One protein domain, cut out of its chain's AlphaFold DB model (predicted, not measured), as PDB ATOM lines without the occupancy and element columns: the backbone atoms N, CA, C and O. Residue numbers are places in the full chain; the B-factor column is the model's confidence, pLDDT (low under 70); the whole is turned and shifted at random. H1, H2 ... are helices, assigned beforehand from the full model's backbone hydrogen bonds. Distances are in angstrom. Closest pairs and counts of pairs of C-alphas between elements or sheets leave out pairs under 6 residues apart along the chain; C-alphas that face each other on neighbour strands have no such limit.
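This is residues 2 to 62 of the 85 residues of the protein "D-sorbitol dehydrogenase-like protein" of Pseudochrobactrum asaccharolyticum (UniProt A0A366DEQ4). Three helices make a loose triangle: the longest, H3, forms one side, H2 stands crosswise near its first end, and H1 lies across from H3 at a steep angle, with few contacts to the other two. From the far end of H3 a long loop, residues 41 to 57, swings out and folds back to that same end, where the short helix H4 sits at the corner. The printed part has 61 residues with four named helices, in the order H1, H2, H3, H4, and no named strand; its class is all helix. It is compact, with a radius of gyration of the C-alphas of 11.5 A, and spans 30 by 26 by 18 A along its three main axes.

H1, residues 2 to 11, is close to but not clearly touching H2, residues 15 to 22; their closest C-alphas, those of Tyr 9 and Glu 15, are 6.8 A apart. These two helices run opposite ways at a steep tilt of 49 degrees. H1 is also close to but not clearly touching H3, residues 28 to 40, with the closest C-alphas, those of Ile 5 and Thr 37, 7.2 A apart. H1 and H3 too run opposite ways at a steep tilt of 49 degrees. H2 and H3 only just touch, with 3 pairs of C-alphas within 8 A, and H3 does so with residues 30 to 31 alone. The closest C-alphas of H2 and H3 are those of Leu 21 and Ser 31, 7.7 A apart, and the two helices are about perpendicular at 86 degrees. H3 touches H4, residues 58 to 62, with residues 38 to 40 alone; the closest C-alphas, those of Tyr 39 and Leu 58, are 4.5 A apart. H1 and H4 are apart, and so are H2 and H4. In H1, H2, H3 and H4 every O i to N i+4 pair is within hydrogen-bond range.

H1 begins at C-alpha 2, at (185.941, 188.819, 221.792), and measures 14.6 A from first to last C-alpha. H2, from Glu 15 to Ala 22, measures 10.6 A. H3 begins at C-alpha 28, at (198.003, 180.040, 234.592), and measures 17.8 A to Thr 40. H4, from Leu 58, measures 6.3 A and ends at C-alpha 62, at (192.254, 201.484, 230.907).

The two C-alphas farthest apart are those of Gly 24 and Leu 49, at 31.5 A. The printed part has no cut. The links from H1 to H2 and from H2 to H3 are tight, and the 17-residue link from H3 to H4 is long. The mean pLDDT of the printed part is 93.4, and no printed residue is under 70.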
ATOM      1  N   ALA A   2     186.112 190.105 221.079       82.06
ATOM      2  CA  ALA A   2     185.941 188.819 221.792       82.06
ATOM      3  C   ALA A   2     186.003 187.565 220.908       82.06
ATOM      4  O   ALA A   2     186.759 186.636 221.181       82.06
ATOM      5  N   THR A   3     185.225 187.564 219.827       87.69
ATOM      6  CA  THR A   3     185.174 186.455 218.873       87.69
ATOM      7  C   THR A   3     186.519 186.261 218.173       87.69
ATOM      8  O   THR A   3     187.009 185.141 218.120       87.69
ATOM      9  N   THR A   4     187.163 187.347 217.732       90.50
ATOM     10  CA  THR A   4     188.462 187.303 217.044       90.50
ATOM     11  C   THR A   4     189.559 186.699 217.919       90.50
ATOM     12  O   THR A   4     190.329 185.863 217.456       90.50
ATOM     13  N   ILE A   5     189.624 187.097 219.193       92.00
ATOM     14  CA  ILE A   5     190.610 186.559 220.135       92.00
ATOM     15  C   ILE A   5     190.392 185.057 220.307       92.00
ATOM     16  O   ILE A   5     191.333 184.283 220.136       92.00
ATOM     17  N   MET A   6     189.150 184.630 220.547       92.56
ATOM     18  CA  MET A   6     188.831 183.206 220.684       92.56
ATOM     19  C   MET A   6     189.185 182.407 219.422       92.56
ATOM     20  O   MET A   6     189.792 181.343 219.521       92.56
ATOM     21  N   GLU A   7     188.898 182.932 218.230       92.56
ATOM     22  CA  GLU A   7     189.260 182.298 216.956       92.56
ATOM     23  C   GLU A   7     190.776 182.106 216.787       92.56
ATOM     24  O   GLU A   7     191.211 181.128 216.175       92.56
ATOM     25  N   VAL A   8     191.610 183.010 217.311       93.94
ATOM     26  CA  VAL A   8     193.071 182.849 217.248       93.94
ATOM     27  C   VAL A   8     193.525 181.674 218.115       93.94
ATOM     28  O   VAL A   8     194.285 180.834 217.639       93.94
ATOM     29  N   TYR A   9     193.006 181.544 219.336       95.31
ATOM     30  CA  TYR A   9     193.325 180.406 220.206       95.31
ATOM     31  C   TYR A   9     192.783 179.077 219.660       95.31
ATOM     32  O   TYR A   9     193.479 178.062 219.718       95.31
ATOM     33  N   ILE A  10     191.595 179.074 219.046       95.06
ATOM     34  CA  ILE A  10     191.061 177.889 218.355       95.06
ATOM     35  C   ILE A  10     191.991 177.472 217.207       95.06
ATOM     36  O   ILE A  10     192.318 176.294 217.079       95.06
ATOM     37  N   ARG A  11     192.497 178.421 216.406       93.88
ATOM     38  CA  ARG A  11     193.475 178.127 215.339       93.88
ATOM     39  C   ARG A  11     194.801 177.573 215.866       93.88
ATOM     40  O   ARG A  11     195.470 176.842 215.141       93.88
ATOM     41  N   LEU A  12     195.155 177.878 217.113       94.50
ATOM     42  CA  LEU A  12     196.302 177.296 217.816       94.50
ATOM     43  C   LEU A  12     196.009 175.922 218.440       94.50
ATOM     44  O   LEU A  12     196.882 175.350 219.089       94.50
ATOM     45  N   GLY A  13     194.802 175.381 218.253       96.44
ATOM     46  CA  GLY A  13     194.394 174.093 218.812       96.44
ATOM     47  C   GLY A  13     194.149 174.134 220.320       96.44
ATOM     48  O   GLY A  13     194.236 173.102 220.973       96.44
ATOM     49  N   LYS A  14     193.862 175.315 220.883       96.50
ATOM     50  CA  LYS A  14     193.658 175.531 222.326       96.50
ATOM     51  C   LYS A  14     192.197 175.463 222.769       96.50
ATOM     52  O   LYS A  14     191.878 175.881 223.874       96.50
ATOM     53  N   GLU A  15     191.306 174.947 221.929       96.56
ATOM     54  CA  GLU A  15     189.867 174.894 222.214       96.56
ATOM     55  C   GLU A  15     189.547 174.092 223.486       96.56
ATOM     56  O   GLU A  15     188.886 174.614 224.384       96.56
ATOM     57  N   ASP A  16     190.079 172.874 223.615       97.50
ATOM     58  CA  ASP A  16     189.851 172.030 224.797       97.50
ATOM     59  C   ASP A  16     190.446 172.647 226.073       97.50
ATOM     60  O   ASP A  16     189.846 172.556 227.149       97.50
ATOM     61  N   ASP A  17     191.607 173.299 225.957       97.06
ATOM     62  CA  ASP A  17     192.256 173.990 227.074       97.06
ATOM     63  C   ASP A  17     191.407 175.197 227.528       97.06
ATOM     64  O   ASP A  17     191.239 175.424 228.724       97.06
ATOM     65  N   LEU A  18     190.808 175.946 226.591       95.69
ATOM     66  CA  LEU A  18     189.905 177.061 226.899       95.69
ATOM     67  C   LEU A  18     188.619 176.595 227.589       95.69
ATOM     68  O   LEU A  18     188.144 177.258 228.512       95.69
ATOM     69  N   VAL A  19     188.050 175.464 227.163       97.06
ATOM     70  CA  VAL A  19     186.864 174.878 227.807       97.06
ATOM     71  C   VAL A  19     187.179 174.468 229.246       97.06
ATOM     72  O   VAL A  19     186.383 174.738 230.146       97.06
ATOM     73  N   GLN A  20     188.343 173.859 229.483       97.50
ATOM     74  CA  GLN A  20     188.792 173.486 230.828       97.50
ATOM     75  C   GLN A  20     189.061 174.713 231.702       97.50
ATOM     76  O   GLN A  20     188.566 174.776 232.828       97.50
ATOM     77  N   LEU A  21     189.747 175.725 231.165       96.12
ATOM     78  CA  LEU A  21     189.981 176.991 231.860       96.12
ATOM     79  C   LEU A  21     188.652 177.656 232.261       96.12
ATOM     80  O   LEU A  21     188.484 178.081 233.401       96.12
ATOM     81  N   ALA A  22     187.656 177.669 231.367       95.06
ATOM     82  CA  ALA A  22     186.317 178.186 231.667       95.06
ATOM     83  C   ALA A  22     185.564 177.363 232.732       95.06
ATOM     84  O   ALA A  22     184.706 177.902 233.432       95.06
ATOM     85  N   ALA A  23     185.882 176.073 232.874       97.25
ATOM     86  CA  ALA A  23     185.356 175.203 233.924       97.25
ATOM     87  C   ALA A  23     186.072 175.375 235.281       97.25
ATOM     88  O   ALA A  23     185.656 174.760 236.265       97.25
ATOM     89  N   GLY A  24     187.101 176.227 235.349       96.19
ATOM     90  CA  GLY A  24     187.858 176.527 236.564       96.19
ATOM     91  C   GLY A  24     189.159 175.741 236.710       96.19
ATOM     92  O   GLY A  24     189.672 175.663 237.825       96.19
ATOM     93  N   ASP A  25     189.673 175.145 235.629       97.06
ATOM     94  CA  ASP A  25     191.035 174.607 235.616       97.06
ATOM     95  C   ASP A  25     192.071 175.716 235.873       97.06
ATOM     96  O   ASP A  25     191.896 176.858 235.445       97.06
ATOM     97  N   ASP A  26     193.154 175.380 236.570       95.31
ATOM     98  CA  ASP A  26     194.198 176.329 236.976       95.31
ATOM     99  C   ASP A  26     195.357 176.332 235.969       95.31
ATOM    100  O   ASP A  26     196.487 175.932 236.259       95.31
ATOM    101  N   ASN A  27     195.055 176.736 234.734       96.75
ATOM    102  CA  ASN A  27     196.049 176.877 233.675       96.75
ATOM    103  C   ASN A  27     196.538 178.329 233.590       96.75
ATOM    104  O   ASN A  27     196.079 179.113 232.753       96.75
ATOM    105  N   GLN A  28     197.470 178.681 234.480       97.50
ATOM    106  CA  GLN A  28     198.003 180.040 234.592       97.50
ATOM    107  C   GLN A  28     198.633 180.537 233.281       97.50
ATOM    108  O   GLN A  28     198.361 181.662 232.878       97.50
ATOM    109  N   ASP A  29     199.399 179.698 232.575       96.69
ATOM    110  CA  ASP A  29     200.066 180.091 231.325       96.69
ATOM    111  C   ASP A  29     199.051 180.481 230.236       96.69
ATOM    112  O   ASP A  29     199.215 181.494 229.551       96.69
ATOM    113  N   LEU A  30     197.973 179.700 230.081       96.75
ATOM    114  CA  LEU A  30     196.906 180.034 229.136       96.75
ATOM    115  C   LEU A  30     196.133 181.279 229.584       96.75
ATOM    116  O   LEU A  30     195.788 182.107 228.744       96.75
ATOM    117  N   SER A  31     195.875 181.417 230.885       97.31
ATOM    118  CA  SER A  31     195.198 182.586 231.455       97.31
ATOM    119  C   SER A  31     195.987 183.875 231.198       97.31
ATOM    120  O   SER A  31     195.442 184.836 230.654       97.31
ATOM    121  N   ASP A  32     197.287 183.868 231.496       97.56
ATOM    122  CA  ASP A  32     198.187 185.005 231.297       97.56
ATOM    123  C   ASP A  32     198.302 185.361 229.815       97.56
ATOM    124  O   ASP A  32     198.187 186.532 229.447       97.56
ATOM    125  N   SER A  33     198.449 184.353 228.950       96.50
ATOM    126  CA  SER A  33     198.448 184.548 227.500       96.50
ATOM    127  C   SER A  33     197.137 185.182 227.030       96.50
ATOM    128  O   SER A  33     197.157 186.159 226.278       96.50
ATOM    129  N   LEU A  34     195.988 184.664 227.479       95.69
ATOM    130  CA  LEU A  34     194.673 185.168 227.087       95.69
ATOM    131  C   LEU A  34     194.528 186.633 227.502       95.69
ATOM    132  O   LEU A  34     194.208 187.476 226.662       95.69
ATOM    133  N   VAL A  35     194.823 186.957 228.762       95.94
ATOM    134  CA  VAL A  35     194.795 188.331 229.280       95.94
ATOM    135  C   VAL A  35     195.729 189.240 228.484       95.94
ATOM    136  O   VAL A  35     195.311 190.331 228.091       95.94
ATOM    137  N   ALA A  36     196.953 188.797 228.184       95.69
ATOM    138  CA  ALA A  36     197.897 189.559 227.374       95.69
ATOM    139  C   ALA A  36     197.325 189.868 225.983       95.69
ATOM    140  O   ALA A  36     197.345 191.026 225.565       95.69
ATOM    141  N   THR A  37     196.735 188.882 225.299       95.56
ATOM    142  CA  THR A  37     196.072 189.081 224.000       95.56
ATOM    143  C   THR A  37     194.924 190.091 224.086       95.56
ATOM    144  O   THR A  37     194.791 190.937 223.209       95.56
ATOM    145  N   TRP A  38     194.106 190.065 225.142       95.44
ATOM    146  CA  TRP A  38     193.012 191.034 225.322       95.44
ATOM    147  C   TRP A  38     193.497 192.459 225.597       95.44
ATOM    148  O   TRP A  38     192.907 193.423 225.104       95.44
ATOM    149  N   TYR A  39     194.553 192.605 226.396       95.44
ATOM    150  CA  TYR A  39     195.079 193.918 226.761       95.44
ATOM    151  C   TYR A  39     195.875 194.567 225.641       95.44
ATOM    152  O   TYR A  39     195.741 195.769 225.429       95.44
ATOM    153  N   THR A  40     196.684 193.788 224.933       93.06
ATOM    154  CA  THR A  40     197.583 194.300 223.893       93.06
ATOM    155  C   THR A  40     196.952 194.268 222.507       93.06
ATOM    156  O   THR A  40     197.291 195.093 221.664       93.06
ATOM    157  N   GLY A  41     196.032 193.328 222.270       93.56
ATOM    158  CA  GLY A  41     195.520 193.025 220.939       93.56
ATOM    159  C   GLY A  41     196.518 192.281 220.040       93.56
ATOM    160  O   GLY A  41     196.251 192.082 218.853       93.56
ATOM    161  N   GLU A  42     197.663 191.855 220.581       93.50
ATOM    162  CA  GLU A  42     198.676 191.082 219.864       93.50
ATOM    163  C   GLU A  42     198.289 189.603 219.757       93.50
ATOM    164  O   GLU A  42     197.653 189.030 220.648       93.50
ATOM    165  N   SER A  43     198.684 188.969 218.652       93.50
ATOM    166  CA  SER A  43     198.473 187.534 218.461       93.50
ATOM    167  C   SER A  43     199.290 186.737 219.489       93.50
ATOM    168  O   SER A  43     200.478 187.007 219.653       93.50
ATOM    169  N   PRO A  44     198.711 185.720 220.156       93.81
ATOM    170  CA  PRO A  44     199.462 184.796 221.010       93.81
ATOM    171  C   PRO A  44     200.420 183.886 220.224       93.81
ATOM    172  O   PRO A  44     201.194 183.143 220.823       93.81
ATOM    173  N   ASN A  45     200.364 183.903 218.887       92.62
ATOM    174  CA  ASN A  45     201.326 183.214 218.041       92.62
ATOM    175  C   ASN A  45     202.521 184.137 217.734       92.62
ATOM    176  O   ASN A  45     202.333 185.119 217.016       92.62
ATOM    177  N   PRO A  46     203.745 183.816 218.190       86.44
ATOM    178  CA  PRO A  46     204.913 184.675 217.979       86.44
ATOM    179  C   PRO A  46     205.341 184.791 216.508       86.44
ATOM    180  O   PRO A  46     206.042 185.736 216.156       86.44
ATOM    181  N   ASP A  47     204.931 183.848 215.656       89.38
ATOM    182  CA  ASP A  47     205.241 183.858 214.222       89.38
ATOM    183  C   ASP A  47     204.181 184.600 213.389       89.38
ATOM    184  O   ASP A  47     204.313 184.725 212.167       89.38
ATOM    185  N   ASP A  48     203.102 185.067 214.020       88.75
ATOM    186  CA  ASP A  48     202.032 185.782 213.342       88.75
ATOM    187  C   ASP A  48     202.395 187.261 213.162       88.75
ATOM    188  O   ASP A  48     202.886 187.932 214.065       88.75
ATOM    189  N   LEU A  49     202.133 187.781 211.966       85.38
ATOM    190  CA  LEU A  49     202.368 189.187 211.622       85.38
ATOM    191  C   LEU A  49     201.091 190.027 211.753       85.38
ATOM    192  O   LEU A  49     201.075 191.202 211.381       85.38
ATOM    193  N   VAL A  50     200.003 189.412 212.219       79.50
ATOM    194  CA  VAL A  50     198.685 190.026 212.312       79.50
ATOM    195  C   VAL A  50     198.437 190.539 213.727       79.50
ATOM    196  O   VAL A  50     198.506 189.799 214.706       79.50
ATOM    197  N   VAL A  51     198.074 191.816 213.822       85.06
ATOM    198  CA  VAL A  51     197.472 192.386 215.030       85.06
ATOM    199  C   VAL A  51     196.012 191.933 215.081       85.06
ATOM    200  O   VAL A  51     195.269 192.151 214.124       85.06
ATOM    201  N   VAL A  52     195.609 191.277 216.171       90.38
ATOM    202  CA  VAL A  52     194.258 190.710 216.339       90.38
ATOM    203  C   VAL A  52     193.227 191.822 216.490       90.38
ATOM    204  O   VAL A  52     192.137 191.748 215.928       90.38
ATOM    205  N   GLU A  53     193.585 192.856 217.245       89.44
ATOM    206  CA  GLU A  53     192.776 194.043 217.481       89.44
ATOM    207  C   GLU A  53     193.718 195.189 217.858       89.44
ATOM    208  O   GLU A  53     194.708 194.955 218.538       89.44
ATOM    209  N   TYR A  54     193.458 196.424 217.434       91.25
ATOM    210  CA  TYR A  54     194.346 197.541 217.791       91.25
ATOM    211  C   TYR A  54     193.626 198.619 218.581       91.25
ATOM    212  O   TYR A  54     194.036 198.941 219.689       91.25
ATOM    213  N   THR A  55     192.541 199.172 218.041       91.62
ATOM    214  CA  THR A  55     191.813 200.267 218.697       91.62
ATOM    215  C   THR A  55     190.995 199.818 219.889       91.62
ATOM    216  O   THR A  55     190.863 200.585 220.838       91.62
ATOM    217  N   ASP A  56     190.472 198.594 219.851       91.25
ATOM    218  CA  ASP A  56     189.566 198.099 220.889       91.25
ATOM    219  C   ASP A  56     190.300 197.347 222.010       91.25
ATOM    220  O   ASP A  56     189.657 196.948 222.982       91.25
ATOM    221  N   ALA A  57     191.626 197.182 221.902       94.31
ATOM    222  CA  ALA A  57     192.451 196.531 222.918       94.31
ATOM    223  C   ALA A  57     192.236 197.175 224.299       94.31
ATOM    224  O   ALA A  57     192.172 198.403 224.427       94.31
ATOM    225  N   LEU A  58     192.124 196.347 225.345       95.12
ATOM    226  CA  LEU A  58     191.663 196.816 226.659       95.12
ATOM    227  C   LEU A  58     192.596 197.849 227.296       95.12
ATOM    228  O   LEU A  58     192.125 198.675 228.078       95.12
ATOM    229  N   ILE A  59     193.885 197.861 226.939       93.94
ATOM    230  CA  ILE A  59     194.821 198.874 227.437       93.94
ATOM    231  C   ILE A  59     194.343 200.298 227.133       93.94
ATOM    232  O   ILE A  59     194.464 201.176 227.980       93.94
ATOM    233  N   TRP A  60     193.715 200.529 225.979       92.62
ATOM    234  CA  TRP A  60     193.232 201.859 225.603       92.62
ATOM    235  C   TRP A  60     191.976 202.280 226.354       92.62
ATOM    236  O   TRP A  60     191.713 203.469 226.469       92.62
ATOM    237  N   GLN A  61     191.209 201.324 226.880       90.50
ATOM    238  CA  GLN A  61     190.070 201.608 227.753       90.50
ATOM    239  C   GLN A  61     190.523 201.873 229.193       90.50
ATOM    240  O   GLN A  61     189.847 202.582 229.932       90.50
ATOM    241  N   ALA A  62     191.662 201.302 229.588       90.81
ATOM    242  CA  ALA A  62     192.254 201.484 230.907       90.81
ATOM    243  C   ALA A  62     193.049 202.795 231.045       90.81
ATOM    244  O   ALA A  62     193.341 203.207 232.164       90.81
TER     245      ALA A  62